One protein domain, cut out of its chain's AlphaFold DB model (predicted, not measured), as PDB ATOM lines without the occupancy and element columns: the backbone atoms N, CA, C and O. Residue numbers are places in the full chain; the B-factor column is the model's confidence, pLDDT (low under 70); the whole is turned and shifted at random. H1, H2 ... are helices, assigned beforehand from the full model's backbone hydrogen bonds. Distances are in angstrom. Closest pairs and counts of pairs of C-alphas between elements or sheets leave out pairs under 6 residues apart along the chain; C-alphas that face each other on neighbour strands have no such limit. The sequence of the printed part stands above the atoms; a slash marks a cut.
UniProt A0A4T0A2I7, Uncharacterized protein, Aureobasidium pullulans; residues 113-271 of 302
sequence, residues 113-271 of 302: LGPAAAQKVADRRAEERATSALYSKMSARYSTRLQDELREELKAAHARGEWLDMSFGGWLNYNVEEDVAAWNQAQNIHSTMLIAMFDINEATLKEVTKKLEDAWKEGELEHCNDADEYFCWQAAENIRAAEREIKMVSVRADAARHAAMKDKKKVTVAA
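Overview. This is residues 113 to 271 of the 302 residues of an uncharacterized protein of Aureobasidium pullulans (UniProt A0A4T0A2I7). Two helices side by side, H3 and the first part of the long, kinked H6, make the core of a loose helical body, and two arms stick out of it in different directions: residues 113 to 130, of which 114 to 130 belong to H1, and residues 260 to 271 of H6. H4 and H5 pack on the beginning of H6, while H2 is near the beginning of H3. The printed part has 159 residues with six named helices, H1 to H6 in order, and no named strand: all helix. It is loose, with a radius of gyration of the C-alphas of 20.6 A, and spans 68 by 53 by 29 A.

Arrangement. H1, residues 114 to 140, touches H3, residues 168 to 187, with residues 134 to 139 alone, closest at the C-alphas of Ser 139 and Val 176, 5.9 A, at a steep tilt of 65 degrees, opposite ways. H2, residues 144 to 159, is close to H3 but not clearly touching, the closest C-alphas being Arg 151 and Phe 168, 6.5 A. H6, residues 227 to 271, is the hub and touches three helices. H3 and H6 touch at Ala 182 and Ala 236, closest C-alphas 4.7 A, opposite ways at a shallow tilt of 35.0 degrees, only just short of steep. H4, residues 191 to 198, is about perpendicular to H6 at 76 degrees and touches it, closest C-alphas Leu 194 and Phe 231, 7.2 A. H5, residues 202 to 218, touches H6 with residues 205 to 212 alone, closest C-alphas Thr 209 and Ala 227, 5.8 A. Every O i to N i+4 pair is within hydrogen-bond range in H1, H3, H4 and H5, against 11 of 12 in H2 and 38 of 41 in H6.

Along the chain. H1 begins at C-alpha 114 (0.418, 22.455, -55.082) and measures 39.2 A; H3 measures 28.3 A. H6 measures 62.0 A, has a kink of 45 degrees near residue 246, and ends at C-alpha 271 (-45.663, -10.653, -20.889).

Size, cuts and confidence. The C-alphas farthest apart, of Glu 202 and Ala 271, are 71.1 A apart. The printed part has no cut, and no link is long. The mean pLDDT of the printed part is 81.6; residues 113 to 114, 192 and 263 to 271 are under 70.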
ATOM      1  N   LEU A 113      -3.727  23.027 -54.532       61.47
ATOM      2  CA  LEU A 113      -3.014  22.726 -53.290       61.47
ATOM      3  C   LEU A 113      -1.500  22.478 -53.500       61.47
ATOM      4  O   LEU A 113      -0.790  22.157 -52.546       61.47
ATOM      5  N   GLY A 114      -0.999  22.614 -54.735       64.81
ATOM      6  CA  GLY A 114       0.418  22.455 -55.082       64.81
ATOM      7  C   GLY A 114       0.924  20.997 -55.136       64.81
ATOM      8  O   GLY A 114       0.182  20.056 -54.823       64.81
ATOM      9  N   PRO A 115       2.194  20.778 -55.536       72.62
ATOM     10  CA  PRO A 115       2.763  19.442 -55.770       72.62
ATOM     11  C   PRO A 115       2.789  18.546 -54.523       72.62
ATOM     12  O   PRO A 115       2.503  17.355 -54.603       72.62
ATOM     13  N   ALA A 116       3.049  19.119 -53.345       74.31
ATOM     14  CA  ALA A 116       3.116  18.367 -52.090       74.31
ATOM     15  C   ALA A 116       1.754  17.792 -51.658       74.31
ATOM     16  O   ALA A 116       1.683  16.702 -51.092       74.31
ATOM     17  N   ALA A 117       0.654  18.498 -51.931       74.69
ATOM     18  CA  ALA A 117      -0.684  17.987 -51.649       74.69
ATOM     19  C   ALA A 117      -1.131  16.943 -52.679       74.69
ATOM     20  O   ALA A 117      -1.819  15.992 -52.315       74.69
ATOM     21  N   ALA A 118      -0.712  17.086 -53.944       73.44
ATOM     22  CA  ALA A 118      -0.930  16.059 -54.961       73.44
ATOM     23  C   ALA A 118      -0.221  14.751 -54.579       73.44
ATOM     24  O   ALA A 118      -0.839  13.691 -54.662       73.44
ATOM     25  N   GLN A 119       1.014  14.843 -54.071       78.62
ATOM     26  CA  GLN A 119       1.765  13.688 -53.585       78.62
ATOM     27  C   GLN A 119       1.059  13.008 -52.408       78.62
ATOM     28  O   GLN A 119       0.774  11.825 -52.493       78.62
ATOM     29  N   LYS A 120       0.629  13.752 -51.379       81.44
ATOM     30  CA  LYS A 120      -0.131  13.172 -50.250       81.44
ATOM     31  C   LYS A 120      -1.413  12.457 -50.685       81.44
ATOM     32  O   LYS A 120      -1.784  11.440 -50.106       81.44
ATOM     33  N   VAL A 121      -2.121  12.988 -51.685       76.69
ATOM     34  CA  VAL A 121      -3.320  12.336 -52.237       76.69
ATOM     35  C   VAL A 121      -2.952  11.086 -53.040       76.69
ATOM     36  O   VAL A 121      -3.687  10.099 -52.989       76.69
ATOM     37  N   ALA A 122      -1.842  11.111 -53.779       76.69
ATOM     38  CA  ALA A 122      -1.330   9.950 -54.498       76.69
ATOM     39  C   ALA A 122      -0.878   8.844 -53.534       76.69
ATOM     40  O   ALA A 122      -1.310   7.707 -53.706       76.69
ATOM     41  N   ASP A 123      -0.118   9.197 -52.496       82.00
ATOM     42  CA  ASP A 123       0.348   8.296 -51.439       82.00
ATOM     43  C   ASP A 123      -0.841   7.658 -50.718       82.00
ATOM     44  O   ASP A 123      -0.942   6.437 -50.664       82.00
ATOM     45  N   ARG A 124      -1.834   8.456 -50.299       83.62
ATOM     46  CA  ARG A 124      -3.055   7.924 -49.674       83.62
ATOM     47  C   ARG A 124      -3.801   6.956 -50.594       83.62
ATOM     48  O   ARG A 124      -4.243   5.901 -50.160       83.62
ATOM     49  N   ARG A 125      -3.934   7.282 -51.885       80.38
ATOM     50  CA  ARG A 125      -4.550   6.360 -52.857       80.38
ATOM     51  C   ARG A 125      -3.706   5.106 -53.083       80.38
ATOM     52  O   ARG A 125      -4.263   4.072 -53.438       80.38
ATOM     53  N   ALA A 126      -2.385   5.186 -52.965       81.75
ATOM     54  CA  ALA A 126      -1.510   4.023 -53.045       81.75
ATOM     55  C   ALA A 126      -1.692   3.124 -51.814       81.75
ATOM     56  O   ALA A 126      -1.876   1.923 -51.980       81.75
ATOM     57  N   GLU A 127      -1.765   3.701 -50.615       80.69
ATOM     58  CA  GLU A 127      -2.072   2.991 -49.365       80.69
ATOM     59  C   GLU A 127      -3.462   2.340 -49.397       80.69
ATOM     60  O   GLU A 127      -3.608   1.168 -49.047       80.69
ATOM     61  N   GLU A 128      -4.485   3.053 -49.877       79.62
ATOM     62  CA  GLU A 128      -5.843   2.519 -50.051       79.62
ATOM     63  C   GLU A 128      -5.845   1.323 -51.022       79.62
ATOM     64  O   GLU A 128      -6.471   0.294 -50.750       79.62
ATOM     65  N   ARG A 129      -5.106   1.416 -52.138       80.50
ATOM     66  CA  ARG A 129      -4.960   0.306 -53.096       80.50
ATOM     67  C   ARG A 129      -4.197  -0.873 -52.509       80.50
ATOM     68  O   ARG A 129      -4.631  -2.002 -52.706       80.50
ATOM     69  N   ALA A 130      -3.102  -0.628 -51.793       80.81
ATOM     70  CA  ALA A 130      -2.320  -1.676 -51.143       80.81
ATOM     71  C   ALA A 130      -3.157  -2.418 -50.091       80.81
ATOM     72  O   ALA A 130      -3.187  -3.648 -50.072       80.81
ATOM     73  N   THR A 131      -3.917  -1.677 -49.283       80.88
ATOM     74  CA  THR A 131      -4.839  -2.241 -48.287       80.88
ATOM     75  C   THR A 131      -5.936  -3.076 -48.947       80.88
ATOM     76  O   THR A 131      -6.210  -4.196 -48.520       80.88
ATOM     77  N   SER A 132      -6.541  -2.562 -50.022       84.12
ATOM     78  CA  SER A 132      -7.567  -3.277 -50.791       84.12
ATOM     79  C   SER A 132      -7.021  -4.558 -51.431       84.12
ATOM     80  O   SER A 132      -7.649  -5.613 -51.345       84.12
ATOM     81  N   ALA A 133      -5.819  -4.496 -52.011       85.69
ATOM     82  CA  ALA A 133      -5.144  -5.654 -52.586       85.69
ATOM     83  C   ALA A 133      -4.848  -6.717 -51.520       85.69
ATOM     84  O   ALA A 133      -5.111  -7.896 -51.751       85.69
ATOM     85  N   LEU A 134      -4.376  -6.311 -50.337       84.88
ATOM     86  CA  LEU A 134      -4.150  -7.222 -49.217       84.88
ATOM     87  C   LEU A 134      -5.451  -7.883 -48.751       84.88
ATOM     88  O   LEU A 134      -5.487  -9.096 -48.565       84.88
ATOM     89  N   TYR A 135      -6.531  -7.114 -48.611       88.00
ATOM     90  CA  TYR A 135      -7.834  -7.657 -48.231       88.00
ATOM     91  C   TYR A 135      -8.353  -8.653 -49.274       88.00
ATOM     92  O   TYR A 135      -8.810  -9.738 -48.926       88.00
ATOM     93  N   SER A 136      -8.225  -8.323 -50.564       86.44
ATOM     94  CA  SER A 136      -8.580  -9.223 -51.664       86.44
ATOM     95  C   SER A 136      -7.751 -10.506 -51.634       86.44
ATOM     96  O   SER A 136      -8.293 -11.593 -51.823       86.44
ATOM     97  N   LYS A 137      -6.449 -10.391 -51.360       86.44
ATOM     98  CA  LYS A 137      -5.524 -11.520 -51.237       86.44
ATOM     99  C   LYS A 137      -5.905 -12.427 -50.067       86.44
ATOM    100  O   LYS A 137      -6.072 -13.624 -50.261       86.44
ATOM    101  N   MET A 138      -6.142 -11.868 -48.880       87.94
ATOM    102  CA  MET A 138      -6.588 -12.643 -47.716       87.94
ATOM    103  C   MET A 138      -7.983 -13.245 -47.929       87.94
ATOM    104  O   MET A 138      -8.237 -14.376 -47.528       87.94
ATOM    105  N   SER A 139      -8.880 -12.550 -48.634       85.94
ATOM    106  CA  SER A 139     -10.184 -13.101 -49.010       85.94
ATOM    107  C   SER A 139     -10.068 -14.293 -49.964       85.94
ATOM    108  O   SER A 139     -10.911 -15.187 -49.891       85.94
ATOM    109  N   ALA A 140      -9.054 -14.336 -50.837       84.69
ATOM    110  CA  ALA A 140      -8.844 -15.440 -51.779       84.69
ATOM    111  C   ALA A 140      -8.519 -16.770 -51.075       84.69
ATOM    112  O   ALA A 140      -8.793 -17.839 -51.614       84.69
ATOM    113  N   ARG A 141      -8.031 -16.725 -49.827       83.38
ATOM    114  CA  ARG A 141      -7.913 -17.902 -48.952       83.38
ATOM    115  C   ARG A 141      -9.237 -18.654 -48.812       83.38
ATOM    116  O   ARG A 141      -9.259 -19.883 -48.760       83.38
ATOM    117  N   TYR A 142     -10.343 -17.922 -48.723       85.06
ATOM    118  CA  TYR A 142     -11.671 -18.476 -48.511       85.06
ATOM    119  C   TYR A 142     -12.286 -18.903 -49.841       85.06
ATOM    120  O   TYR A 142     -13.243 -18.289 -50.322       85.06
ATOM    121  N   SER A 143     -11.736 -19.967 -50.431       81.38
ATOM    122  CA  SER A 143     -12.274 -20.574 -51.651       81.38
ATOM    123  C   SER A 143     -13.749 -20.951 -51.477       81.38
ATOM    124  O   SER A 143     -14.231 -21.166 -50.363       81.38
ATOM    125  N   THR A 144     -14.496 -21.052 -52.575       81.25
ATOM    126  CA  THR A 144     -15.930 -21.394 -52.530       81.25
ATOM    127  C   THR A 144     -16.191 -22.703 -51.789       81.25
ATOM    128  O   THR A 144     -17.101 -22.771 -50.967       81.25
ATOM    129  N   ARG A 145     -15.338 -23.708 -52.009       81.38
ATOM    130  CA  ARG A 145     -15.387 -24.990 -51.299       81.38
ATOM    131  C   ARG A 145     -15.182 -24.818 -49.795       81.38
ATOM    132  O   ARG A 145     -15.965 -25.349 -49.014       81.38
ATOM    133  N   LEU A 146     -14.165 -24.058 -49.391       83.38
ATOM    134  CA  LEU A 146     -13.898 -23.800 -47.978       83.38
ATOM    135  C   LEU A 146     -15.046 -23.007 -47.337       83.38
ATOM    136  O   LEU A 146     -15.441 -23.288 -46.211       83.38
ATOM    137  N   GLN A 147     -15.641 -22.053 -48.056       87.88
ATOM    138  CA  GLN A 147     -16.797 -21.311 -47.555       87.88
ATOM    139  C   GLN A 147     -17.994 -22.220 -47.251       87.88
ATOM    140  O   GLN A 147     -18.689 -21.971 -46.268       87.88
ATOM    141  N   ASP A 148     -18.243 -23.260 -48.049       86.50
ATOM    142  CA  ASP A 148     -19.332 -24.208 -47.785       86.50
ATOM    143  C   ASP A 148     -19.100 -25.004 -46.492       86.50
ATOM    144  O   ASP A 148     -20.019 -25.153 -45.683       86.50
ATOM    145  N   GLU A 149     -17.864 -25.442 -46.248       87.81
ATOM    146  CA  GLU A 149     -17.473 -26.118 -45.003       87.81
ATOM    147  C   GLU A 149     -17.622 -25.178 -43.793       87.81
ATOM    148  O   GLU A 149     -18.234 -25.532 -42.779       87.81
ATOM    149  N   LEU A 150     -17.168 -23.930 -43.935       88.00
ATOM    150  CA  LEU A 150     -17.243 -22.917 -42.884       88.00
ATOM    151  C   LEU A 150     -18.682 -22.477 -42.566       88.00
ATOM    152  O   LEU A 150     -18.971 -22.072 -41.439       88.00
ATOM    153  N   ARG A 151     -19.617 -22.554 -43.524       89.94
ATOM    154  CA  ARG A 151     -21.043 -22.279 -43.264       89.94
ATOM    155  C   ARG A 151     -21.627 -23.267 -42.264       89.94
ATOM    156  O   ARG A 151     -22.353 -22.854 -41.355       89.94
ATOM    157  N   GLU A 152     -21.329 -24.554 -42.423       89.44
ATOM    158  CA  GLU A 152     -21.793 -25.575 -41.481       89.44
ATOM    159  C   GLU A 152     -21.071 -25.458 -40.134       89.44
ATOM    160  O   GLU A 152     -21.711 -25.607 -39.090       89.44
ATOM    161  N   GLU A 153     -19.785 -25.085 -40.125       86.81
ATOM    162  CA  GLU A 153     -19.058 -24.793 -38.886       86.81
ATOM    163  C   GLU A 153     -19.691 -23.629 -38.110       86.81
ATOM    164  O   GLU A 153     -19.982 -23.774 -36.920       86.81
ATOM    165  N   LEU A 154     -19.984 -22.506 -38.778       87.94
ATOM    166  CA  LEU A 154     -20.620 -21.342 -38.154       87.94
ATOM    167  C   LEU A 154     -22.002 -21.689 -37.595       87.94
ATOM    168  O   LEU A 154     -22.348 -21.314 -36.475       87.94
ATOM    169  N   LYS A 155     -22.797 -22.449 -38.351       87.69
ATOM    170  CA  LYS A 155     -24.109 -22.926 -37.903       87.69
ATOM    171  C   LYS A 155     -23.992 -23.808 -36.661       87.69
ATOM    172  O   LYS A 155     -24.789 -23.663 -35.731       87.69
ATOM    173  N   ALA A 156     -22.990 -24.684 -36.612       86.44
ATOM    174  CA  ALA A 156     -22.713 -25.500 -35.438       86.44
ATOM    175  C   ALA A 156     -22.227 -24.645 -34.250       86.44
ATOM    176  O   ALA A 156     -22.666 -24.868 -33.123       86.44
ATOM    177  N   ALA A 157     -21.386 -23.634 -34.487       83.81
ATOM    178  CA  ALA A 157     -20.920 -22.698 -33.463       83.81
ATOM    179  C   ALA A 157     -22.071 -21.861 -32.875       83.81
ATOM    180  O   ALA A 157     -22.164 -21.714 -31.656       83.81
ATOM    181  N   HIS A 158     -23.005 -21.390 -33.710       84.94
ATOM    182  CA  HIS A 158     -24.239 -20.740 -33.254       84.94
ATOM    183  C   HIS A 158     -25.096 -21.680 -32.405       84.94
ATOM    184  O   HIS A 158     -25.595 -21.273 -31.357       84.94
ATOM    185  N   ALA A 159     -25.249 -22.943 -32.819       82.94
ATOM    186  CA  ALA A 159     -26.010 -23.931 -32.054       82.94
ATOM    187  C   ALA A 159     -25.389 -24.210 -30.674       82.94
ATOM    188  O   ALA A 159     -26.119 -24.437 -29.710       82.94
ATOM    189  N   ARG A 160     -24.055 -24.147 -30.560       81.62
ATOM    190  CA  ARG A 160     -23.326 -24.260 -29.284       81.62
ATOM    191  C   ARG A 160     -23.283 -22.955 -28.478       81.62
ATOM    192  O   ARG A 160     -22.783 -22.959 -27.358       81.62
ATOM    193  N   GLY A 161     -23.788 -21.845 -29.024       74.25
ATOM    194  CA  GLY A 161     -23.687 -20.522 -28.401       74.25
ATOM    195  C   GLY A 161     -22.248 -20.010 -28.296       74.25
ATOM    196  O   GLY A 161     -21.956 -19.152 -27.469       74.25
ATOM    197  N   GLU A 162     -21.338 -20.554 -29.107       77.69
ATOM    198  CA  GLU A 162     -19.917 -20.212 -29.062       77.69
ATOM    199  C   GLU A 162     -19.604 -18.904 -29.776       77.69
ATOM    200  O   GLU A 162     -18.546 -18.328 -29.539       77.69
ATOM    201  N   TRP A 163     -20.515 -18.452 -30.638       79.25
ATOM    202  CA  TRP A 163     -20.339 -17.274 -31.466       79.25
ATOM    203  C   TRP A 163     -21.583 -16.388 -31.476       79.25
ATOM    204  O   TRP A 163     -22.703 -16.850 -31.235       79.25
ATOM    205  N   LEU A 164     -21.370 -15.099 -31.741       78.06
ATOM    206  CA  LEU A 164     -22.441 -14.119 -31.916       78.06
ATOM    207  C   LEU A 164     -23.334 -14.535 -33.084       78.06
ATOM    208  O   LEU A 164     -22.825 -14.951 -34.116       78.06
ATOM    209  N   ASP A 165     -24.649 -14.359 -32.947       73.56
ATOM    210  CA  ASP A 165     -25.581 -14.589 -34.053       73.56
ATOM    211  C   ASP A 165     -25.378 -13.520 -35.138       73.56
ATOM    212  O   ASP A 165     -25.925 -12.416 -35.056       73.56
ATOM    213  N   MET A 166     -24.540 -13.841 -36.122       79.12
ATOM    214  CA  MET A 166     -24.178 -12.973 -37.239       79.12
ATOM    215  C   MET A 166     -24.313 -13.692 -38.581       79.12
ATOM    216  O   MET A 166     -24.261 -14.915 -38.676       79.12
ATOM    217  N   SER A 167     -24.494 -12.925 -39.657       86.12
ATOM    218  CA  SER A 167     -24.539 -13.509 -41.001       86.12
ATOM    219  C   SER A 167     -23.197 -14.151 -41.372       86.12
ATOM    220  O   SER A 167     -22.147 -13.655 -40.968       86.12
ATOM    221  N   PHE A 168     -23.225 -15.192 -42.211       86.06
ATOM    222  CA  PHE A 168     -22.002 -15.824 -42.718       86.06
ATOM    223  C   PHE A 168     -21.058 -14.825 -43.401       86.06
ATOM    224  O   PHE A 168     -19.859 -14.888 -43.189       86.06
ATOM    225  N   GLY A 169     -21.588 -13.861 -44.165       85.62
ATOM    226  CA  GLY A 169     -20.759 -12.825 -44.793       85.62
ATOM    227  C   GLY A 169     -20.079 -11.903 -43.776       85.62
ATOM    228  O   GLY A 169     -18.902 -11.597 -43.918       85.62
ATOM    229  N   GLY A 170     -20.788 -11.511 -42.712       84.25
ATOM    230  CA  GLY A 170     -20.193 -10.727 -41.624       84.25
ATOM    231  C   GLY A 170     -19.127 -11.510 -40.854       84.25
ATOM    232  O   GLY A 170     -18.078 -10.967 -40.529       84.25
ATOM    233  N   TRP A 171     -19.372 -12.800 -40.626       85.56
ATOM    234  CA  TRP A 171     -18.403 -13.704 -40.015       85.56
ATOM    235  C   TRP A 171     -17.157 -13.900 -40.880       85.56
ATOM    236  O   TRP A 171     -16.037 -13.868 -40.378       85.56
ATOM    237  N   LEU A 172     -17.338 -14.068 -42.189       88.50
ATOM    238  CA  LEU A 172     -16.238 -14.220 -43.131       88.50
ATOM    239  C   LEU A 172     -15.373 -12.957 -43.162       88.50
ATOM    240  O   LEU A 172     -14.163 -13.058 -43.007       88.50
ATOM    241  N   ASN A 173     -15.991 -11.777 -43.257       87.12
ATOM    242  CA  ASN A 173     -15.272 -10.503 -43.206       87.12
ATOM    243  C   ASN A 173     -14.490 -10.332 -41.900       87.12
ATOM    244  O   ASN A 173     -13.350  -9.884 -41.947       87.12
ATOM    245  N   TYR A 174     -15.064 -10.729 -40.760       85.25
ATOM    246  CA  TYR A 174     -14.358 -10.723 -39.475       85.25
ATOM    247  C   TYR A 174     -13.092 -11.593 -39.519       85.25
ATOM    248  O   TYR A 174     -12.027 -11.144 -39.111       85.25
ATOM    249  N   ASN A 175     -13.176 -12.816 -40.057       87.94
ATOM    250  CA  ASN A 175     -11.994 -13.677 -40.169       87.94
ATOM    251  C   ASN A 175     -10.974 -13.127 -41.185       87.94
ATOM    252  O   ASN A 175      -9.776 -13.242 -40.953       87.94
ATOM    253  N   VAL A 176     -11.416 -12.490 -42.277       89.00
ATOM    254  CA  VAL A 176     -10.507 -11.809 -43.217       89.00
ATOM    255  C   VAL A 176      -9.794 -10.639 -42.535       89.00
ATOM    256  O   VAL A 176      -8.595 -10.471 -42.724       89.00
ATOM    257  N   GLU A 177     -10.485  -9.845 -41.715       88.62
ATOM    258  CA  GLU A 177      -9.865  -8.767 -40.934       88.62
ATOM    259  C   GLU A 177      -8.830  -9.303 -39.932       88.62
ATOM    260  O   GLU A 177      -7.753  -8.718 -39.796       88.62
ATOM    261  N   GLU A 178      -9.114 -10.433 -39.274       88.50
ATOM    262  CA  GLU A 178      -8.136 -11.117 -38.419       88.50
ATOM    263  C   GLU A 178      -6.926 -11.623 -39.212       88.50
ATOM    264  O   GLU A 178      -5.793 -11.427 -38.774       88.50
ATOM    265  N   ASP A 179      -7.145 -12.216 -40.387       88.88
ATOM    266  CA  ASP A 179      -6.071 -12.687 -41.263       88.88
ATOM    267  C   ASP A 179      -5.199 -11.517 -41.751       88.88
ATOM    268  O   ASP A 179      -3.974 -11.610 -41.730       88.88
ATOM    269  N   VAL A 180      -5.802 -10.377 -42.113       89.81
ATOM    270  CA  VAL A 180      -5.077  -9.148 -42.485       89.81
ATOM    271  C   VAL A 180      -4.250  -8.617 -41.312       89.81
ATOM    272  O   VAL A 180      -3.093  -8.229 -41.494       89.81
ATOM    273  N   ALA A 181      -4.811  -8.596 -40.100       89.50
ATOM    274  CA  ALA A 181      -4.090  -8.153 -38.910       89.50
ATOM    275  C   ALA A 181      -2.899  -9.071 -38.595       89.50
ATOM    276  O   ALA A 181      -1.790  -8.580 -38.375       89.50
ATOM    277  N   ALA A 182      -3.109 -10.388 -38.633       90.44
ATOM    278  CA  ALA A 182      -2.062 -11.377 -38.407       90.44
ATOM    279  C   ALA A 182      -0.978 -11.323 -39.494       90.44
ATOM    280  O   ALA A 182       0.208 -11.384 -39.176       90.44
ATOM    281  N   TRP A 183      -1.363 -11.125 -40.758       89.69
ATOM    282  CA  TRP A 183      -0.428 -10.928 -41.865       89.69
ATOM    283  C   TRP A 183       0.460  -9.704 -41.649       89.69
ATOM    284  O   TRP A 183       1.678  -9.790 -41.777       89.69
ATOM    285  N   ASN A 184      -0.127  -8.567 -41.272       89.31
ATOM    286  CA  ASN A 184       0.641  -7.354 -40.996       89.31
ATOM    287  C   ASN A 184       1.595  -7.535 -39.809       89.31
ATOM    288  O   ASN A 184       2.714  -7.030 -39.839       89.31
ATOM    289  N   GLN A 185       1.194  -8.276 -38.771       89.12
ATOM    290  CA  GLN A 185       2.106  -8.629 -37.681       89.12
ATOM    291  C   GLN A 185       3.240  -9.545 -38.162       89.12
ATOM    292  O   GLN A 185       4.393  -9.304 -37.816       89.12
ATOM    293  N   ALA A 186       2.935 -10.543 -38.994       87.12
ATOM    294  CA  ALA A 186       3.925 -11.457 -39.554       87.12
ATOM    295  C   ALA A 186       4.954 -10.738 -40.441       87.12
ATOM    296  O   ALA A 186       6.143 -11.008 -40.326       87.12
ATOM    297  N   GLN A 187       4.523  -9.772 -41.257       84.50
ATOM    298  CA  GLN A 187       5.411  -8.943 -42.086       84.50
ATOM    299  C   GLN A 187       6.388  -8.094 -41.259       84.50
ATOM    300  O   GLN A 187       7.468  -7.751 -41.732       84.50
ATOM    301  N   ASN A 188       6.038  -7.774 -40.011       85.50
ATOM    302  CA  ASN A 188       6.930  -7.067 -39.093       85.50
ATOM    303  C   ASN A 188       7.937  -7.999 -38.394       85.50
ATOM    304  O   ASN A 188       8.822  -7.518 -37.682       85.50
ATOM    305  N   ILE A 189       7.828  -9.321 -38.572       82.69
ATOM    306  CA  ILE A 189       8.829 -10.263 -38.072       82.69
ATOM    307  C   ILE A 189      10.067 -10.160 -38.959       82.69
ATOM    308  O   ILE A 189      10.015 -10.358 -40.169       82.69
ATOM    309  N   HIS A 190      11.210  -9.874 -38.336       73.25
ATOM    310  CA  HIS A 190      12.480  -9.767 -39.044       73.25
ATOM    311  C   HIS A 190      12.803 -11.073 -39.793       73.25
ATOM    312  O   HIS A 190      12.672 -12.162 -39.231       73.25
ATOM    313  N   SER A 191      13.282 -10.978 -41.037       72.44
ATOM    314  CA  SER A 191      13.518 -12.136 -41.917       72.44
ATOM    315  C   SER A 191      14.419 -13.206 -41.290       72.44
ATOM    316  O   SER A 191      14.148 -14.396 -41.410       72.44
ATOM    317  N   THR A 192      15.441 -12.808 -40.529       67.81
ATOM    318  CA  THR A 192      16.313 -13.744 -39.788       67.81
ATOM    319  C   THR A 192      15.571 -14.556 -38.725       67.81
ATOM    320  O   THR A 192      15.942 -15.695 -38.449       67.81
ATOM    321  N   MET A 193      14.514 -13.997 -38.139       79.38
ATOM    322  CA  MET A 193      13.676 -14.674 -37.155       79.38
ATOM    323  C   MET A 193      12.723 -15.662 -37.834       79.38
ATOM    324  O   MET A 193      12.539 -16.756 -37.311       79.38
ATOM    325  N   LEU A 194      12.201 -15.339 -39.025       76.94
ATOM    326  CA  LEU A 194      11.465 -16.301 -39.858       76.94
ATOM    327  C   LEU A 194      12.364 -17.465 -40.298       76.94
ATOM    328  O   LEU A 194      11.956 -18.619 -40.184       76.94
ATOM    329  N   ILE A 195      13.604 -17.174 -40.714       79.25
ATOM    330  CA  ILE A 195      14.602 -18.193 -41.077       79.25
ATOM    331  C   ILE A 195      14.836 -19.163 -39.922       79.25
ATOM    332  O   ILE A 195      14.791 -20.372 -40.124       79.25
ATOM    333  N   ALA A 196      15.042 -18.647 -38.709       79.38
ATOM    334  CA  ALA A 196      15.240 -19.484 -37.533       79.38
ATOM    335  C   ALA A 196      13.967 -20.248 -37.127       79.38
ATOM    336  O   ALA A 196      14.047 -21.409 -36.737       79.38
ATOM    337  N   MET A 197      12.794 -19.612 -37.217       81.75
ATOM    338  CA  MET A 197      11.516 -20.205 -36.813       81.75
ATOM    339  C   MET A 197      11.101 -21.377 -37.708       81.75
ATOM    340  O   MET A 197      10.506 -22.333 -37.214       81.75
ATOM    341  N   PHE A 198      11.423 -21.309 -39.001       84.00
ATOM    342  CA  PHE A 198      11.048 -22.323 -39.988       84.00
ATOM    343  C   PHE A 198      12.224 -23.142 -40.529       84.00
ATOM    344  O   PHE A 198      12.030 -23.919 -41.461       84.00
ATOM    345  N   ASP A 199      13.422 -22.981 -39.959       85.00
ATOM    346  CA  ASP A 199      14.660 -23.617 -40.431       85.00
ATOM    347  C   ASP A 199      14.834 -23.469 -41.958       85.00
ATOM    348  O   ASP A 199      14.962 -24.436 -42.721       85.00
ATOM    349  N   ILE A 200      14.733 -22.219 -42.427       84.31
ATOM    350  CA  ILE A 200      14.753 -21.895 -43.856       84.31
ATOM    351  C   ILE A 200      16.175 -22.100 -44.381       84.31
ATOM    352  O   ILE A 200      17.072 -21.282 -44.185       84.31
ATOM    353  N   ASN A 201      16.357 -23.206 -45.094       87.25
ATOM    354  CA  ASN A 201      17.549 -23.530 -45.859       87.25
ATOM    355  C   ASN A 201      17.159 -23.891 -47.304       87.25
ATOM    356  O   ASN A 201      15.978 -23.966 -47.647       87.25
ATOM    357  N   GLU A 202      18.146 -24.112 -48.176       86.12
ATOM    358  CA  GLU A 202      17.898 -24.380 -49.601       86.12
ATOM    359  C   GLU A 202      17.031 -25.633 -49.840       86.12
ATOM    360  O   GLU A 202      16.244 -25.676 -50.789       86.12
ATOM    361  N   ALA A 203      17.136 -26.649 -48.977       87.62
ATOM    362  CA  ALA A 203      16.307 -27.846 -49.074       87.62
ATOM    363  C   ALA A 203      14.856 -27.550 -48.667       87.62
ATOM    364  O   ALA A 203      13.937 -27.919 -49.400       87.62
ATOM    365  N   THR A 204      14.656 -26.825 -47.560       87.69
ATOM    366  CA  THR A 204      13.329 -26.388 -47.097       87.69
ATOM    367  C   THR A 204      12.642 -25.510 -48.146       87.69
ATOM    368  O   THR A 204      11.470 -25.720 -48.449       87.69
ATOM    369  N   LEU A 205      13.375 -24.579 -48.769       86.75
ATOM    370  CA  LEU A 205      12.862 -23.732 -49.851       86.75
ATOM    371  C   LEU A 205      12.372 -24.563 -51.040       86.75
ATOM    372  O   LEU A 205      11.242 -24.382 -51.476       86.75
ATOM    373  N   LYS A 206      13.169 -25.529 -51.522       87.25
ATOM    374  CA  LYS A 206      12.761 -26.417 -52.628       87.25
ATOM    375  C   LYS A 206      11.507 -27.225 -52.297       87.25
ATOM    376  O   LYS A 206      10.656 -27.419 -53.164       87.25
ATOM    377  N   GLU A 207      11.387 -27.703 -51.062       89.44
ATOM    378  CA  GLU A 207      10.196 -28.429 -50.619       89.44
ATOM    379  C   GLU A 207       8.960 -27.522 -50.584       89.44
ATOM    380  O   GLU A 207       7.896 -27.916 -51.062       89.44
ATOM    381  N   VAL A 208       9.099 -26.305 -50.056       87.81
ATOM    382  CA  VAL A 208       8.010 -25.324 -49.974       87.81
ATOM    383  C   VAL A 208       7.567 -24.862 -51.357       87.81
ATOM    384  O   VAL A 208       6.369 -24.866 -51.625       87.81
ATOM    385  N   THR A 209       8.497 -24.550 -52.263       88.31
ATOM    386  CA  THR A 209       8.160 -24.192 -53.649       88.31
ATOM    387  C   THR A 209       7.354 -25.301 -54.316       88.31
ATOM    388  O   THR A 209       6.322 -25.031 -54.922       88.31
ATOM    389  N   LYS A 210       7.755 -26.565 -54.137       89.38
ATOM    390  CA  LYS A 210       7.000 -27.695 -54.685       89.38
ATOM    391  C   LYS A 210       5.596 -27.809 -54.076       89.38
ATOM    392  O   LYS A 210       4.638 -28.051 -54.803       89.38
ATOM    393  N   LYS A 211       5.459 -27.626 -52.757       87.31
ATOM    394  CA  LYS A 211       4.149 -27.628 -52.083       87.31
ATOM    395  C   LYS A 211       3.242 -26.515 -52.599       87.31
ATOM    396  O   LYS A 211       2.063 -26.772 -52.801       87.31
ATOM    397  N   LEU A 212       3.784 -25.320 -52.827       87.31
ATOM    398  CA  LEU A 212       3.045 -24.205 -53.420       87.31
ATOM    399  C   LEU A 212       2.574 -24.538 -54.834       87.31
ATOM    400  O   LEU A 212       1.397 -24.381 -55.131       87.31
ATOM    401  N   GLU A 213       3.455 -25.073 -55.679       87.06
ATOM    402  CA  GLU A 213       3.086 -25.487 -57.036       87.06
ATOM    403  C   GLU A 213       1.985 -26.553 -57.052       87.06
ATOM    404  O   GLU A 213       1.115 -26.531 -57.922       87.06
ATOM    405  N   ASP A 214       2.032 -27.509 -56.125       87.19
ATOM    406  CA  ASP A 214       1.014 -28.551 -56.009       87.19
ATOM    407  C   ASP A 214      -0.303 -27.986 -55.453       87.19
ATOM    408  O   ASP A 214      -1.359 -28.256 -56.023       87.19
ATOM    409  N   ALA A 215      -0.248 -27.119 -54.439       82.81
ATOM    410  CA  ALA A 215      -1.422 -26.445 -53.890       82.81
ATOM    411  C   ALA A 215      -2.116 -25.556 -54.936       82.81
ATOM    412  O   ALA A 215      -3.331 -25.650 -55.109       82.81
ATOM    413  N   TRP A 216      -1.359 -24.788 -55.729       84.12
ATOM    414  CA  TRP A 216      -1.921 -23.971 -56.808       84.12
ATOM    415  C   TRP A 216      -2.644 -24.803 -57.870       84.12
ATOM    416  O   TRP A 216      -3.658 -24.361 -58.405       84.12
ATOM    417  N   LYS A 217      -2.175 -26.024 -58.174       83.38
ATOM    418  CA  LYS A 217      -2.887 -26.936 -59.094       83.38
ATOM    419  C   LYS A 217      -4.221 -27.404 -58.520       83.38
ATOM    420  O   LYS A 217      -5.145 -27.678 -59.285       83.38
ATOM    421  N   GLU A 218      -4.312 -27.517 -57.200       81.00
ATOM    422  CA  GLU A 218      -5.524 -27.922 -56.485       81.00
ATOM    423  C   GLU A 218      -6.449 -26.733 -56.156       81.00
ATOM    424  O   GLU A 218      -7.566 -26.942 -55.677       81.00
ATOM    425  N   GLY A 219      -6.037 -25.498 -56.474       71.94
ATOM    426  CA  GLY A 219      -6.752 -24.270 -56.100       71.94
ATOM    427  C   GLY A 219      -6.649 -23.956 -54.603       71.94
ATOM    428  O   GLY A 219      -7.483 -23.245 -54.042       71.94
ATOM    429  N   GLU A 220      -5.651 -24.528 -53.933       75.50
ATOM    430  CA  GLU A 220      -5.302 -24.259 -52.545       75.50
ATOM    431  C   GLU A 220      -4.161 -23.226 -52.496       75.50
ATOM    432  O   GLU A 220      -3.313 -23.167 -53.382       75.50
ATOM    433  N   LEU A 221      -4.134 -22.378 -51.460       76.00
ATOM    434  CA  LEU A 221      -3.079 -21.366 -51.258       76.00
ATOM    435  C   LEU A 221      -2.879 -20.365 -52.421       76.00
ATOM    436  O   LEU A 221      -1.799 -19.799 -52.568       76.00
ATOM    437  N   GLU A 222      -3.927 -20.049 -53.191       75.88
ATOM    438  CA  GLU A 222      -3.881 -19.026 -54.264       75.88
ATOM    439  C   GLU A 222      -3.465 -17.621 -53.777       75.88
ATOM    440  O   GLU A 222      -3.116 -16.748 -54.565       75.88
ATOM    441  N   HIS A 223      -3.502 -17.391 -52.466       78.94
ATOM    442  CA  HIS A 223      -3.104 -16.145 -51.819       78.94
ATOM    443  C   HIS A 223      -1.610 -16.081 -51.470       78.94
ATOM    444  O   HIS A 223      -1.189 -15.074 -50.914       78.94
ATOM    445  N   CYS A 224      -0.806 -17.105 -51.756       84.06
ATOM    446  CA  CYS A 224       0.651 -17.067 -51.614       84.06
ATOM    447  C   CYS A 224       1.274 -17.195 -53.004       84.06
ATOM    448  O   CYS A 224       0.992 -18.175 -53.684       84.06
ATOM    449  N   ASN A 225       2.109 -16.240 -53.415       84.00
ATOM    450  CA  ASN A 225       2.742 -16.208 -54.741       84.00
ATOM    451  C   ASN A 225       4.141 -16.835 -54.764       84.00
ATOM    452  O   ASN A 225       4.623 -17.231 -55.822       84.00
ATOM    453  N   ASP A 226       4.809 -16.906 -53.617       84.31
ATOM    454  CA  ASP A 226       6.160 -17.441 -53.492       84.31
ATOM    455  C   ASP A 226       6.398 -18.052 -52.101       84.31
ATOM    456  O   ASP A 226       5.521 -18.064 -51.230       84.31
ATOM    457  N   ALA A 227       7.593 -18.618 -51.915       84.31
ATOM    458  CA  ALA A 227       7.979 -19.274 -50.673       84.31
ATOM    459  C   ALA A 227       8.068 -18.296 -49.490       84.31
ATOM    460  O   ALA A 227       7.703 -18.666 -48.375       84.31
ATOM    461  N   ASP A 228       8.498 -17.055 -49.719       82.19
ATOM    462  CA  ASP A 228       8.640 -16.050 -48.662       82.19
ATOM    463  C   ASP A 228       7.263 -15.624 -48.140       82.19
ATOM    464  O   ASP A 228       7.015 -15.604 -46.931       82.19
ATOM    465  N   GLU A 229       6.320 -15.382 -49.050       84.88
ATOM    466  CA  GLU A 229       4.921 -15.139 -48.728       84.88
ATOM    467  C   GLU A 229       4.282 -16.328 -48.008       84.88
ATOM    468  O   GLU A 229       3.459 -16.124 -47.115       84.88
ATOM    469  N   TYR A 230       4.672 -17.560 -48.341       86.88
ATOM    470  CA  TYR A 230       4.211 -18.754 -47.638       86.88
ATOM    471  C   TYR A 230       4.759 -18.854 -46.206       86.88
ATOM    472  O   TYR A 230       4.026 -19.237 -45.293       86.88
ATOM    473  N   PHE A 231       6.011 -18.473 -45.950       86.88
ATOM    474  CA  PHE A 231       6.532 -18.428 -44.579       86.88
ATOM    475  C   PHE A 231       5.893 -17.302 -43.758       86.88
ATOM    476  O   PHE A 231       5.524 -17.516 -42.601       86.88
ATOM    477  N   CYS A 232       5.682 -16.128 -44.361       86.94
ATOM    478  CA  CYS A 232       4.892 -15.057 -43.749       86.94
ATOM    479  C   CYS A 232       3.459 -15.515 -43.454       86.94
ATOM    480  O   CYS A 232       2.920 -15.216 -42.389       86.94
ATOM    481  N   TRP A 233       2.865 -16.299 -44.352       87.88
ATOM    482  CA  TRP A 233       1.559 -16.905 -44.144       87.88
ATOM    483  C   TRP A 233       1.540 -17.866 -42.954       87.88
ATOM    484  O   TRP A 233       0.690 -17.747 -42.074       87.88
ATOM    485  N   GLN A 234       2.498 -18.790 -42.877       89.44
ATOM    486  CA  GLN A 234       2.602 -19.709 -41.743       89.44
ATOM    487  C   GLN A 234       2.802 -18.964 -40.418       89.44
ATOM    488  O   GLN A 234       2.231 -19.346 -39.396       89.44
ATOM    489  N   ALA A 235       3.583 -17.882 -40.422       88.81
ATOM    490  CA  ALA A 235       3.737 -17.032 -39.250       88.81
ATOM    491  C   ALA A 235       2.414 -16.348 -38.867       88.81
ATOM    492  O   ALA A 235       2.053 -16.349 -37.690       88.81
ATOM    493  N   ALA A 236       1.662 -15.832 -39.843       89.38
ATOM    494  CA  ALA A 236       0.341 -15.248 -39.621       89.38
ATOM    495  C   ALA A 236      -0.648 -16.273 -39.039       89.38
ATOM    496  O   ALA A 236      -1.367 -15.963 -38.090       89.38
ATOM    497  N   GLU A 237      -0.636 -17.516 -39.523       90.00
ATOM    498  CA  GLU A 237      -1.455 -18.598 -38.966       90.00
ATOM    499  C   GLU A 237      -1.105 -18.896 -37.503       90.00
ATOM    500  O   GLU A 237      -2.010 -19.044 -36.679       90.00
ATOM    501  N   ASN A 238       0.186 -18.925 -37.157       88.44
ATOM    502  CA  ASN A 238       0.637 -19.130 -35.777       88.44
ATOM    503  C   ASN A 238       0.191 -17.984 -34.855       88.44
ATOM    504  O   ASN A 238      -0.309 -18.236 -33.755       88.44
ATOM    505  N   ILE A 239       0.328 -16.734 -35.310       88.81
ATOM    506  CA  ILE A 239      -0.127 -15.537 -34.582       88.81
ATOM    507  C   ILE A 239      -1.634 -15.609 -34.354       88.81
ATOM    508  O   ILE A 239      -2.109 -15.480 -33.225       88.81
ATOM    509  N   ARG A 240      -2.395 -15.875 -35.417       88.19
ATOM    510  CA  ARG A 240      -3.849 -15.965 -35.351       88.19
ATOM    511  C   ARG A 240      -4.304 -17.085 -34.426       88.19
ATOM    512  O   ARG A 240      -5.226 -16.876 -33.645       88.19
ATOM    513  N   ALA A 241      -3.672 -18.256 -34.480       87.06
ATOM    514  CA  ALA A 241      -3.996 -19.370 -33.593       87.06
ATOM    515  C   ALA A 241      -3.793 -18.995 -32.114       87.06
ATOM    516  O   ALA A 241      -4.676 -19.259 -31.295       87.06
ATOM    517  N   ALA A 242      -2.687 -18.316 -31.793       86.12
ATOM    518  CA  ALA A 242      -2.406 -17.837 -30.442       86.12
ATOM    519  C   ALA A 242      -3.406 -16.759 -29.979       86.12
ATOM    520  O   ALA A 242      -3.896 -16.800 -28.851       86.12
ATOM    521  N   GLU A 243      -3.758 -15.810 -30.851       85.25
ATOM    522  CA  GLU A 243      -4.726 -14.758 -30.523       85.25
ATOM    523  C   GLU A 243      -6.162 -15.284 -30.407       85.25
ATOM    524  O   GLU A 243      -6.937 -14.809 -29.569       85.25
ATOM    525  N   ARG A 244      -6.532 -16.267 -31.233       81.50
ATOM    526  CA  ARG A 244      -7.882 -16.837 -31.274       81.50
ATOM    527  C   ARG A 244      -8.244 -17.464 -29.938       81.50
ATOM    528  O   ARG A 244      -9.341 -17.223 -29.452       81.50
ATOM    529  N   GLU A 245      -7.340 -18.205 -29.302       76.19
ATOM    530  CA  GLU A 245      -7.616 -18.815 -27.994       76.19
ATOM    531  C   GLU A 245      -8.012 -17.766 -26.940       76.19
ATOM    532  O   GLU A 245      -8.977 -17.952 -26.196       76.19
ATOM    533  N   ILE A 246      -7.342 -16.613 -26.951       79.81
ATOM    534  CA  ILE A 246      -7.607 -15.503 -26.033       79.81
ATOM    535  C   ILE A 246      -8.929 -14.802 -26.389       79.81
ATOM    536  O   ILE A 246      -9.758 -14.542 -25.512       79.81
ATOM    537  N   LYS A 247      -9.164 -14.516 -27.676       79.06
ATOM    538  CA  LYS A 247     -10.360 -13.794 -28.152       79.06
ATOM    539  C   LYS A 247     -11.638 -14.632 -28.088       79.06
ATOM    540  O   LYS A 247     -12.707 -14.097 -27.804       79.06
ATOM    541  N   MET A 248     -11.569 -15.950 -28.282       77.69
ATOM    542  CA  MET A 248     -12.753 -16.820 -28.210       77.69
ATOM    543  C   MET A 248     -13.435 -16.747 -26.837       77.69
ATOM    544  O   MET A 248     -14.648 -16.930 -26.750       77.69
ATOM    545  N   VAL A 249     -12.694 -16.446 -25.764       79.00
ATOM    546  CA  VAL A 249     -13.266 -16.259 -24.422       79.00
ATOM    547  C   VAL A 249     -14.204 -15.050 -24.381       79.00
ATOM    548  O   VAL A 249     -15.333 -15.171 -23.896       79.00
ATOM    549  N   SER A 250     -13.774 -13.897 -24.904       78.62
ATOM    550  CA  SER A 250     -14.608 -12.690 -24.921       78.62
ATOM    551  C   SER A 250     -15.797 -12.850 -25.860       78.62
ATOM    552  O   SER A 250     -16.914 -12.500 -25.489       78.62
ATOM    553  N   VAL A 251     -15.607 -13.464 -27.027       80.38
ATOM    554  CA  VAL A 251     -16.710 -13.624 -27.979       80.38
ATOM    555  C   VAL A 251     -17.759 -14.619 -27.485       80.38
ATOM    556  O   VAL A 251     -18.952 -14.370 -27.643       80.38
ATOM    557  N   ARG A 252     -17.359 -15.696 -26.799       80.81
ATOM    558  CA  ARG A 252     -18.304 -16.593 -26.112       80.81
ATOM    559  C   ARG A 252     -19.088 -15.861 -25.027       80.81
ATOM    560  O   ARG A 252     -20.299 -16.049 -24.906       80.81
ATOM    561  N   ALA A 253     -18.422 -15.001 -24.253       80.62
ATOM    562  CA  ALA A 253     -19.100 -14.172 -23.262       80.62
ATOM    563  C   ALA A 253     -20.114 -13.223 -23.928       80.62
ATOM    564  O   ALA A 253     -21.234 -13.072 -23.439       80.62
ATOM    565  N   ASP A 254     -19.769 -12.630 -25.069       80.56
ATOM    566  CA  ASP A 254     -20.646 -11.733 -25.828       80.56
ATOM    567  C   ASP A 254     -21.832 -12.462 -26.449       80.56
ATOM    568  O   ASP A 254     -22.967 -11.985 -26.354       80.56
ATOM    569  N   ALA A 255     -21.596 -13.650 -27.001       80.81
ATOM    570  CA  ALA A 255     -22.631 -14.537 -27.512       80.81
ATOM    571  C   ALA A 255     -23.639 -14.906 -26.413       80.81
ATOM    572  O   ALA A 255     -24.849 -14.755 -26.605       80.81
ATOM    573  N   ALA A 256     -23.156 -15.282 -25.224       80.94
ATOM    574  CA  ALA A 256     -24.002 -15.579 -24.071       80.94
ATOM    575  C   ALA A 256     -24.809 -14.351 -23.609       80.94
ATOM    576  O   ALA A 256     -26.011 -14.455 -23.339       80.94
ATOM    577  N   ARG A 257     -24.186 -13.162 -23.573       79.69
ATOM    578  CA  ARG A 257     -24.878 -11.897 -23.262       79.69
ATOM    579  C   ARG A 257     -25.983 -11.593 -24.277       79.69
ATOM    580  O   ARG A 257     -27.093 -11.232 -23.880       79.69
ATOM    581  N   HIS A 258     -25.712 -11.766 -25.569       78.44
ATOM    582  CA  HIS A 258     -26.689 -11.555 -26.637       78.44
ATOM    583  C   HIS A 258     -27.851 -12.553 -26.577       78.44
ATOM    584  O   HIS A 258     -29.008 -12.147 -26.732       78.44
ATOM    585  N   ALA A 259     -27.572 -13.830 -26.310       77.81
ATOM    586  CA  ALA A 259     -28.600 -14.848 -26.116       77.81
ATOM    587  C   ALA A 259     -29.532 -14.474 -24.950       77.81
ATOM    588  O   ALA A 259     -30.749 -14.388 -25.130       77.81
ATOM    589  N   ALA A 260     -28.962 -14.097 -23.801       77.25
ATOM    590  CA  ALA A 260     -29.731 -13.669 -22.634       77.25
ATOM    591  C   ALA A 260     -30.594 -12.419 -22.904       77.25
ATOM    592  O   ALA A 260     -31.710 -12.310 -22.391       77.25
ATOM    593  N   MET A 261     -30.121 -11.467 -23.719       74.44
ATOM    594  CA  MET A 261     -30.929 -10.306 -24.118       74.44
ATOM    595  C   MET A 261     -32.080 -10.674 -25.059       74.44
ATOM    596  O   MET A 261     -33.181 -10.134 -24.913       74.44
ATOM    597  N   LYS A 262     -31.866 -11.597 -26.005       70.38
ATOM    598  CA  LYS A 262     -32.945 -12.094 -26.872       70.38
ATOM    599  C   LYS A 262     -34.036 -12.775 -26.061       70.38
ATOM    600  O   LYS A 262     -35.214 -12.520 -26.311       70.38
ATOM    601  N   ASP A 263     -33.661 -13.580 -25.075       65.44
ATOM    602  CA  ASP A 263     -34.632 -14.269 -24.230       65.44
ATOM    603  C   ASP A 263     -35.379 -13.296 -23.318       65.44
ATOM    604  O   ASP A 263     -36.604 -13.372 -23.238       65.44
ATOM    605  N   LYS A 264     -34.712 -12.277 -22.759       64.00
ATOM    606  CA  LYS A 264     -35.407 -11.179 -22.063       64.00
ATOM    607  C   LYS A 264     -36.416 -10.478 -22.970       64.00
ATOM    608  O   LYS A 264     -37.547 -10.246 -22.548       64.00
ATOM    609  N   LYS A 265     -36.067 -10.187 -24.227       62.91
ATOM    610  CA  LYS A 265     -36.991  -9.560 -25.187       62.91
ATOM    611  C   LYS A 265     -38.177 -10.475 -25.517       62.91
ATOM    612  O   LYS A 265     -39.299  -9.986 -25.571       62.91
ATOM    613  N   LYS A 266     -37.966 -11.789 -25.659       60.41
ATOM    614  CA  LYS A 266     -39.054 -12.772 -25.831       60.41
ATOM    615  C   LYS A 266     -39.966 -12.849 -24.606       60.41
ATOM    616  O   LYS A 266     -41.178 -12.842 -24.774       60.41
ATOM    617  N   VAL A 267     -39.402 -12.869 -23.396       57.41
ATOM    618  CA  VAL A 267     -40.168 -12.867 -22.137       57.41
ATOM    619  C   VAL A 267     -40.976 -11.578 -22.000       57.41
ATOM    620  O   VAL A 267     -42.151 -11.628 -21.660       57.41
ATOM    621  N   THR A 268     -40.394 -10.430 -22.356       54.28
ATOM    622  CA  THR A 268     -41.114  -9.146 -22.331       54.28
ATOM    623  C   THR A 268     -42.233  -9.123 -23.379       54.28
ATOM    624  O   THR A 268     -43.340  -8.696 -23.076       54.28
ATOM    625  N   VAL A 269     -42.013  -9.652 -24.588       53.28
ATOM    626  CA  VAL A 269     -43.060  -9.763 -25.624       53.28
ATOM    627  C   VAL A 269     -44.173 -10.736 -25.215       53.28
ATOM    628  O   VAL A 269     -45.339 -10.451 -25.468       53.28
ATOM    629  N   ALA A 270     -43.848 -11.845 -24.548       53.03
ATOM    630  CA  ALA A 270     -44.842 -12.774 -24.011       53.03
ATOM    631  C   ALA A 270     -45.654 -12.154 -22.859       53.03
ATOM    632  O   ALA A 270     -46.861 -12.354 -22.801       53.03
ATOM    633  N   ALA A 271     -45.015 -11.355 -21.998       51.19
ATOM    634  CA  ALA A 271     -45.663 -10.653 -20.889       51.19
ATOM    635  C   ALA A 271     -46.463  -9.404 -21.317       51.19
ATOM    636  O   ALA A 271     -47.325  -8.954 -20.574       51.19
TER     637      ALA A 271